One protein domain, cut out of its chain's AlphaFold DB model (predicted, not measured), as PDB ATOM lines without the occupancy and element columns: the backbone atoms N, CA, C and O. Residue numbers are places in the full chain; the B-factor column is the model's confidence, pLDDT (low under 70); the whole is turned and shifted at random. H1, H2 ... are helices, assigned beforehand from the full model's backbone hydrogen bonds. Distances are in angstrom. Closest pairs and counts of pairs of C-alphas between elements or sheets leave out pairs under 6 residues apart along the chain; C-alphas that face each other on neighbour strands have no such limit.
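This is residues 40 to 101 of the 242 residues of an uncharacterized protein of Vibrio sp. (UniProt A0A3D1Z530). Two helices, H1 and H3, run side by side in opposite ways, and the helix H2 lies slanting across the end where H1 finishes and H3 starts, making a narrow U with a slanted base. H1 is the longest helix, and the last residues after H3 trail off at the far end of the U. The printed part has 62 residues with three named helices in the order H1, H2, H3 and no named strand; the class is all helix. The whole is loose, with a radius of gyration of the C-alphas of 13.3 A, and only just elongated, spanning 43 by 22 by 14 A.

H1, residues 40 to 62, touches H3, residues 84 to 98, at a shallow tilt of 25 degrees, opposite ways; their closest C-alphas, of Ile 46 and Gln 89, are 5.7 A apart. H1 and H2, residues 64 to 77, form a helical hairpin at a steep tilt of 43 degrees, opposite ways. They touch through residues 56 to 60 of H1 and 66 to 68 of H2 alone, and their closest C-alphas, of Gln 60 and Tyr 67, are 5.2 A apart. H2 and H3 are close but not clearly touching: their closest C-alphas, of Leu 74 and Pro 84, are 7.5 A apart. Every O i to N i+4 pair is within hydrogen-bond range in H1 and H3, and 9 of 10 are in H2.

H1 begins at C-alpha 40 at (177.249, 227.387, 165.520) and is 33.5 A long. H2 measures 20.3 A. H3 measures 21.0 A and ends at C-alpha 98 at (181.808, 213.101, 162.513).

The two C-alphas farthest apart, of Arg 65 and Gly 101, are 43.3 A apart. The printed part has no cut. The link from H1 to H2 is tight and that from H2 to H3 is short. The mean pLDDT of the printed part is 77.4, and residue 75, residues 77 to 84 and residues 94 to 101 are under 70.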
ATOM      1  N   LYS A  40     178.326 226.395 165.672       82.06
ATOM      2  CA  LYS A  40     177.249 227.387 165.520       82.06
ATOM      3  C   LYS A  40     177.261 228.002 164.121       82.06
ATOM      4  O   LYS A  40     176.230 227.989 163.459       82.06
ATOM      5  N   SER A  41     178.422 228.464 163.662       82.38
ATOM      6  CA  SER A  41     178.598 229.043 162.326       82.38
ATOM      7  C   SER A  41     178.257 228.036 161.225       82.38
ATOM      8  O   SER A  41     177.542 228.369 160.283       82.38
ATOM      9  N   ILE A  42     178.648 226.770 161.401       81.38
ATOM     10  CA  ILE A  42     178.320 225.681 160.466       81.38
ATOM     11  C   ILE A  42     176.808 225.407 160.433       81.38
ATOM     12  O   ILE A  42     176.222 225.278 159.359       81.38
ATOM     13  N   LYS A  43     176.138 225.371 161.593       82.12
ATOM     14  CA  LYS A  43     174.673 225.224 161.669       82.12
ATOM     15  C   LYS A  43     173.949 226.385 160.982       82.12
ATOM     16  O   LYS A  43     172.981 226.143 160.264       82.12
ATOM     17  N   THR A  44     174.429 227.618 161.154       87.44
ATOM     18  CA  THR A  44     173.899 228.795 160.447       87.44
ATOM     19  C   THR A  44     174.081 228.661 158.935       87.44
ATOM     20  O   THR A  44     173.132 228.896 158.190       87.44
ATOM     21  N   ALA A  45     175.253 228.219 158.469       86.31
ATOM     22  CA  ALA A  45     175.502 227.984 157.048       86.31
ATOM     23  C   ALA A  45     174.532 226.943 156.461       86.31
ATOM     24  O   ALA A  45     173.931 227.189 155.421       86.31
ATOM     25  N   ILE A  46     174.287 225.831 157.166       85.56
ATOM     26  CA  ILE A  46     173.300 224.818 156.749       85.56
ATOM     27  C   ILE A  46     171.898 225.430 156.612       85.56
ATOM     28  O   ILE A  46     171.205 225.143 155.636       85.56
ATOM     29  N   GLN A  47     171.479 226.274 157.562       86.81
ATOM     30  CA  GLN A  47     170.178 226.953 157.508       86.81
ATOM     31  C   GLN A  47     170.077 227.919 156.325       86.81
ATOM     32  O   GLN A  47     169.056 227.928 155.640       86.81
ATOM     33  N   LEU A  48     171.119 228.716 156.071       90.00
ATOM     34  CA  LEU A  48     171.159 229.644 154.941       90.00
ATOM     35  C   LEU A  48     171.103 228.896 153.611       90.00
ATOM     36  O   LEU A  48     170.265 229.222 152.778       90.00
ATOM     37  N   LEU A  49     171.902 227.839 153.454       86.56
ATOM     38  CA  LEU A  49     171.856 226.974 152.274       86.56
ATOM     39  C   LEU A  49     170.467 226.353 152.074       86.56
ATOM     40  O   LEU A  49     170.026 226.204 150.945       86.56
ATOM     41  N   GLY A  50     169.740 226.054 153.157       85.94
ATOM     42  CA  GLY A  50     168.374 225.530 153.066       85.94
ATOM     43  C   GLY A  50     167.397 226.556 152.505       85.94
ATOM     44  O   GLY A  50     166.556 226.211 151.687       85.94
ATOM     45  N   LYS A  51     167.553 227.828 152.889       89.00
ATOM     46  CA  LYS A  51     166.772 228.927 152.309       89.00
ATOM     47  C   LYS A  51     167.103 229.134 150.835       89.00
ATOM     48  O   LYS A  51     166.190 229.350 150.049       89.00
ATOM     49  N   VAL A  52     168.384 229.063 150.466       87.19
ATOM     50  CA  VAL A  52     168.800 229.180 149.060       87.19
ATOM     51  C   VAL A  52     168.229 228.027 148.234       87.19
ATOM     52  O   VAL A  52     167.715 228.285 147.155       87.19
ATOM     53  N   GLN A  53     168.235 226.796 148.757       84.81
ATOM     54  CA  GLN A  53     167.609 225.654 148.085       84.81
ATOM     55  C   GLN A  53     166.121 225.910 147.821       84.81
ATOM     56  O   GLN A  53     165.698 225.805 146.681       84.81
ATOM     57  N   SER A  54     165.350 226.337 148.829       86.88
ATOM     58  CA  SER A  54     163.922 226.631 148.635       86.88
ATOM     59  C   SER A  54     163.666 227.748 147.618       86.88
ATOM     60  O   SER A  54     162.693 227.688 146.881       86.88
ATOM     61  N   LEU A  55     164.538 228.760 147.556       87.44
ATOM     62  CA  LEU A  55     164.436 229.811 146.542       87.44
ATOM     63  C   LEU A  55     164.755 229.290 145.136       87.44
ATOM     64  O   LEU A  55     164.119 229.723 144.182       87.44
ATOM     65  N   LEU A  56     165.719 228.377 144.996       84.69
ATOM     66  CA  LEU A  56     166.004 227.733 143.714       84.69
ATOM     67  C   LEU A  56     164.879 226.793 143.282       84.69
ATOM     68  O   LEU A  56     164.558 226.783 142.100       84.69
ATOM     69  N   ASP A  57     164.260 226.069 144.214       85.69
ATOM     70  CA  ASP A  57     163.086 225.231 143.938       85.69
ATOM     71  C   ASP A  57     161.913 226.106 143.440       85.69
ATOM     72  O   ASP A  57     161.301 225.814 142.416       85.69
ATOM     73  N   ASP A  58     161.672 227.261 144.077       88.38
ATOM     74  CA  ASP A  58     160.672 228.242 143.624       88.38
ATOM     75  C   ASP A  58     160.973 228.796 142.218       88.38
ATOM     76  O   ASP A  58     160.047 229.072 141.450       88.38
ATOM     77  N   VAL A  59     162.253 229.020 141.891       87.75
ATOM     78  CA  VAL A  59     162.676 229.438 140.543       87.75
ATOM     79  C   VAL A  59     162.473 228.298 139.559       87.75
ATOM     80  O   VAL A  59     161.961 228.551 138.481       87.75
ATOM     81  N   GLN A  60     162.795 227.058 139.919       87.19
ATOM     82  CA  GLN A  60     162.559 225.896 139.066       87.19
ATOM     83  C   GLN A  60     161.077 225.753 138.703       87.19
ATOM     84  O   GLN A  60     160.757 225.513 137.542       87.19
ATOM     85  N   ASP A  61     160.180 225.951 139.669       90.88
ATOM     86  CA  ASP A  61     158.736 225.835 139.460       90.88
ATOM     87  C   ASP A  61     158.160 226.982 138.610       90.88
ATOM     88  O   ASP A  61     157.210 226.782 137.850       90.88
ATOM     89  N   LYS A  62     158.712 228.200 138.734       93.12
ATOM     90  CA  LYS A  62     158.195 229.413 138.068       93.12
ATOM     91  C   LYS A  62     158.892 229.740 136.746       93.12
ATOM     92  O   LYS A  62     158.260 230.288 135.847       93.12
ATOM     93  N   ASP A  63     160.177 229.436 136.647       90.56
ATOM     94  CA  ASP A  63     161.059 229.670 135.504       90.56
ATOM     95  C   ASP A  63     162.119 228.548 135.390       90.56
ATOM     96  O   ASP A  63     163.297 228.731 135.731       90.56
ATOM     97  N   PRO A  64     161.716 227.371 134.875       87.88
ATOM     98  CA  PRO A  64     162.615 226.234 134.709       87.88
ATOM     99  C   PRO A  64     163.844 226.557 133.853       87.88
ATOM    100  O   PRO A  64     164.915 226.002 134.077       87.88
ATOM    101  N   ARG A  65     163.710 227.454 132.865       88.25
ATOM    102  CA  ARG A  65     164.799 227.793 131.943       88.25
ATOM    103  C   ARG A  65     165.948 228.468 132.686       88.25
ATOM    104  O   ARG A  65     167.084 228.019 132.560       88.25
ATOM    105  N   SER A  66     165.646 229.505 133.465       86.62
ATOM    106  CA  SER A  66     166.660 230.203 134.261       86.62
ATOM    107  C   SER A  66     167.276 229.285 135.317       86.62
ATOM    108  O   SER A  66     168.475 229.367 135.569       86.62
ATOM    109  N   TYR A  67     166.492 228.371 135.901       86.50
ATOM    110  CA  TYR A  67     167.021 227.361 136.821       86.50
ATOM    111  C   TYR A  67     168.091 226.478 136.166       86.50
ATOM    112  O   TYR A  67     169.172 226.327 136.731       86.50
ATOM    113  N   PHE A  68     167.816 225.923 134.981       83.25
ATOM    114  CA  PHE A  68     168.774 225.055 134.294       83.25
ATOM    115  C   PHE A  68     170.040 225.811 133.873       83.25
ATOM    116  O   PHE A  68     171.132 225.290 134.057       83.25
ATOM    117  N   GLU A  69     169.922 227.063 133.421       85.44
ATOM    118  CA  GLU A  69     171.089 227.900 133.102       85.44
ATOM    119  C   GLU A  69     171.964 228.167 134.342       85.44
ATOM    120  O   GLU A  69     173.188 228.066 134.281       85.44
ATOM    121  N   ILE A  70     171.349 228.436 135.500       81.19
ATOM    122  CA  ILE A  70     172.066 228.585 136.777       81.19
ATOM    123  C   ILE A  70     172.731 227.266 137.192       81.19
ATOM    124  O   ILE A  70     173.871 227.276 137.660       81.19
ATOM    125  N   ALA A  71     172.030 226.140 137.052       76.75
ATOM    126  CA  ALA A  71     172.542 224.825 137.423       76.75
ATOM    127  C   ALA A  71     173.750 224.418 136.565       76.75
ATOM    128  O   ALA A  71     174.754 223.967 137.118       76.75
ATOM    129  N   ASP A  72     173.688 224.649 135.252       78.81
ATOM    130  CA  ASP A  72     174.784 224.372 134.320       78.81
ATOM    131  C   ASP A  72     176.016 225.235 134.642       78.81
ATOM    132  O   ASP A  72     177.113 224.704 134.821       78.81
ATOM    133  N   LEU A  73     175.836 226.545 134.859       80.69
ATOM    134  CA  LEU A  73     176.930 227.453 135.244       80.69
ATOM    135  C   LEU A  73     177.590 227.072 136.584       80.69
ATOM    136  O   LEU A  73     178.802 227.236 136.767       80.69
ATOM    137  N   LEU A  74     176.803 226.571 137.542       72.56
ATOM    138  CA  LEU A  74     177.319 226.081 138.823       72.56
ATOM    139  C   LEU A  74     178.110 224.776 138.657       72.56
ATOM    140  O   LEU A  74     179.152 224.624 139.298       72.56
ATOM    141  N   ASN A  75     177.643 223.866 137.801       69.25
ATOM    142  CA  ASN A  75     178.314 222.600 137.504       69.25
ATOM    143  C   ASN A  75     179.651 222.803 136.776       69.25
ATOM    144  O   ASN A  75     180.630 222.136 137.111       69.25
ATOM    145  N   ASP A  76     179.722 223.759 135.847       70.69
ATOM    146  CA  ASP A  76     180.954 224.095 135.118       70.69
ATOM    147  C   ASP A  76     182.059 224.637 136.038       70.69
ATOM    148  O   ASP A  76     183.252 224.483 135.769       70.69
ATOM    149  N   SER A  77     181.675 225.258 137.156       65.19
ATOM    150  CA  SER A  77     182.610 225.871 138.103       65.19
ATOM    151  C   SER A  77     183.187 224.872 139.113       65.19
ATOM    152  O   SER A  77     184.295 225.068 139.617       65.19
ATOM    153  N   TYR A  78     182.435 223.820 139.458       59.41
ATOM    154  CA  TYR A  78     182.832 222.806 140.436       59.41
ATOM    155  C   TYR A  78     181.954 221.552 140.249       59.41
ATOM    156  O   TYR A  78     180.734 221.697 140.211       59.41
ATOM    157  N   PRO A  79     182.511 220.322 140.200       61.56
ATOM    158  CA  PRO A  79     181.746 219.097 139.944       61.56
ATOM    159  C   PRO A  79     180.939 218.681 141.184       61.56
ATOM    160  O   PRO A  79     181.247 217.711 141.876       61.56
ATOM    161  N   LEU A  80     179.923 219.470 141.513       56.69
ATOM    162  CA  LEU A  80     179.052 219.289 142.670       56.69
ATOM    163  C   LEU A  80     177.815 218.437 142.333       56.69
ATOM    164  O   LEU A  80     177.074 218.066 143.249       56.69
ATOM    165  N   GLY A  81     177.648 218.081 141.054       62.47
ATOM    166  CA  GLY A  81     176.538 217.297 140.518       62.47
ATOM    167  C   GLY A  81     175.250 218.110 140.413       62.47
ATOM    168  O   GLY A  81     175.202 219.277 140.785       62.47
ATOM    169  N   ASP A  82     174.168 217.460 139.985       62.16
ATOM    170  CA  ASP A  82     172.879 218.093 139.648       62.16
ATOM    171  C   ASP A  82     172.198 218.854 140.806       62.16
ATOM    172  O   ASP A  82     171.203 219.546 140.606       62.16
ATOM    173  N   LYS A  83     172.708 218.722 142.040       67.94
ATOM    174  CA  LYS A  83     172.198 219.396 143.245       67.94
ATOM    175  C   LYS A  83     173.335 219.909 144.139       67.94
ATOM    176  O   LYS A  83     173.605 219.339 145.206       67.94
ATOM    177  N   PRO A  84     173.996 221.010 143.751       69.44
ATOM    178  CA  PRO A  84     175.211 221.474 144.413       69.44
ATOM    179  C   PRO A  84     174.983 221.897 145.869       69.44
ATOM    180  O   PRO A  84     175.764 221.556 146.759       69.44
ATOM    181  N   ILE A  85     173.876 222.590 146.145       76.75
ATOM    182  CA  ILE A  85     173.551 223.088 147.489       76.75
ATOM    183  C   ILE A  85     173.220 221.937 148.445       76.75
ATOM    184  O   ILE A  85     173.717 221.911 149.573       76.75
ATOM    185  N   GLU A  86     172.437 220.956 147.991       72.88
ATOM    186  CA  GLU A  86     172.112 219.761 148.776       72.88
ATOM    187  C   GLU A  86     173.378 218.956 149.118       72.88
ATOM    188  O   GLU A  86     173.566 218.537 150.267       72.88
ATOM    189  N   SER A  87     174.285 218.802 148.148       71.19
ATOM    190  CA  SER A  87     175.576 218.134 148.335       71.19
ATOM    191  C   SER A  87     176.425 218.827 149.410       71.19
ATOM    192  O   SER A  87     176.871 218.182 150.366       71.19
ATOM    193  N   ILE A  88     176.557 220.157 149.345       76.31
ATOM    194  CA  ILE A  88     177.284 220.949 150.352       76.31
ATOM    195  C   ILE A  88     176.639 220.791 151.736       76.31
ATOM    196  O   ILE A  88     177.328 220.524 152.723       76.31
ATOM    197  N   GLN A  89     175.310 220.893 151.835       75.81
ATOM    198  CA  GLN A  89     174.606 220.700 153.104       75.81
ATOM    199  C   GLN A  89     174.834 219.309 153.698       75.81
ATOM    200  O   GLN A  89     174.982 219.182 154.917       75.81
ATOM    201  N   LYS A  90     174.850 218.264 152.864       72.06
ATOM    202  CA  LYS A  90     175.119 216.888 153.291       72.06
ATOM    203  C   LYS A  90     176.520 216.765 153.882       72.06
ATOM    204  O   LYS A  90     176.654 216.187 154.957       72.06
ATOM    205  N   GLN A  91     177.530 217.357 153.244       70.69
ATOM    206  CA  GLN A  91     178.906 217.341 153.748       70.69
ATOM    207  C   GLN A  91     179.048 218.101 155.072       70.69
ATOM    208  O   GLN A  91     179.664 217.598 156.008       70.69
ATOM    209  N   LEU A  92     178.405 219.264 155.217       72.81
ATOM    210  CA  LEU A  92     178.425 220.017 156.478       72.81
ATOM    211  C   LEU A  92     177.721 219.265 157.619       72.81
ATOM    212  O   LEU A  92     178.188 219.287 158.758       72.81
ATOM    213  N   LYS A  93     176.617 218.567 157.330       70.06
ATOM    214  CA  LYS A  93     175.951 217.687 158.305       70.06
ATOM    215  C   LYS A  93     176.832 216.494 158.667       70.06
ATOM    216  O   LYS A  93     176.983 216.209 159.849       70.06
ATOM    217  N   ALA A  94     177.443 215.842 157.678       63.88
ATOM    218  CA  ALA A  94     178.370 214.734 157.898       63.88
ATOM    219  C   ALA A  94     179.572 215.165 158.747       63.88
ATOM    220  O   ALA A  94     179.948 214.445 159.663       63.88
ATOM    221  N   PHE A  95     180.109 216.369 158.522       69.06
ATOM    222  CA  PHE A  95     181.129 216.961 159.381       69.06
ATOM    223  C   PHE A  95     180.632 217.100 160.825       69.06
ATOM    224  O   PHE A  95     181.306 216.632 161.734       69.06
ATOM    225  N   ILE A  96     179.445 217.678 161.061       69.44
ATOM    226  CA  ILE A  96     178.873 217.795 162.417       69.44
ATOM    227  C   ILE A  96     178.716 216.419 163.080       69.44
ATOM    228  O   ILE A  96     179.034 216.285 164.257       69.44
ATOM    229  N   GLU A  97     178.238 215.409 162.353       63.47
ATOM    230  CA  GLU A  97     178.094 214.049 162.886       63.47
ATOM    231  C   GLU A  97     179.451 213.391 163.166       63.47
ATOM    232  O   GLU A  97     179.639 212.793 164.220       63.47
ATOM    233  N   HIS A  98     180.442 213.576 162.292       62.62
ATOM    234  CA  HIS A  98     181.808 213.101 162.513       62.62
ATOM    235  C   HIS A  98     182.439 213.729 163.768       62.62
ATOM    236  O   HIS A  98     183.170 213.071 164.506       62.62
ATOM    237  N   GLN A  99     182.111 214.989 164.075       64.62
ATOM    238  CA  GLN A  99     182.537 215.654 165.312       64.62
ATOM    239  C   GLN A  99     181.908 215.048 166.585       64.62
ATOM    240  O   GLN A  99     182.450 215.250 167.671       64.62
ATOM    241  N   LYS A 100     180.798 214.301 166.484       59.00
ATOM    242  CA  LYS A 100     180.116 213.687 167.639       59.00
ATOM    243  C   LYS A 100     180.712 212.341 168.080       59.00
ATOM    244  O   LYS A 100     180.411 211.902 169.188       59.00
ATOM    245  N   GLY A 101     181.591 211.739 167.273       54.19
ATOM    246  CA  GLY A 101     182.225 210.447 167.555       54.19
ATOM    247  C   GLY A 101     181.336 209.265 167.156       54.19
ATOM    248  O   GLY A 101     180.162 209.201 167.513       54.19
TER     249      GLY A 101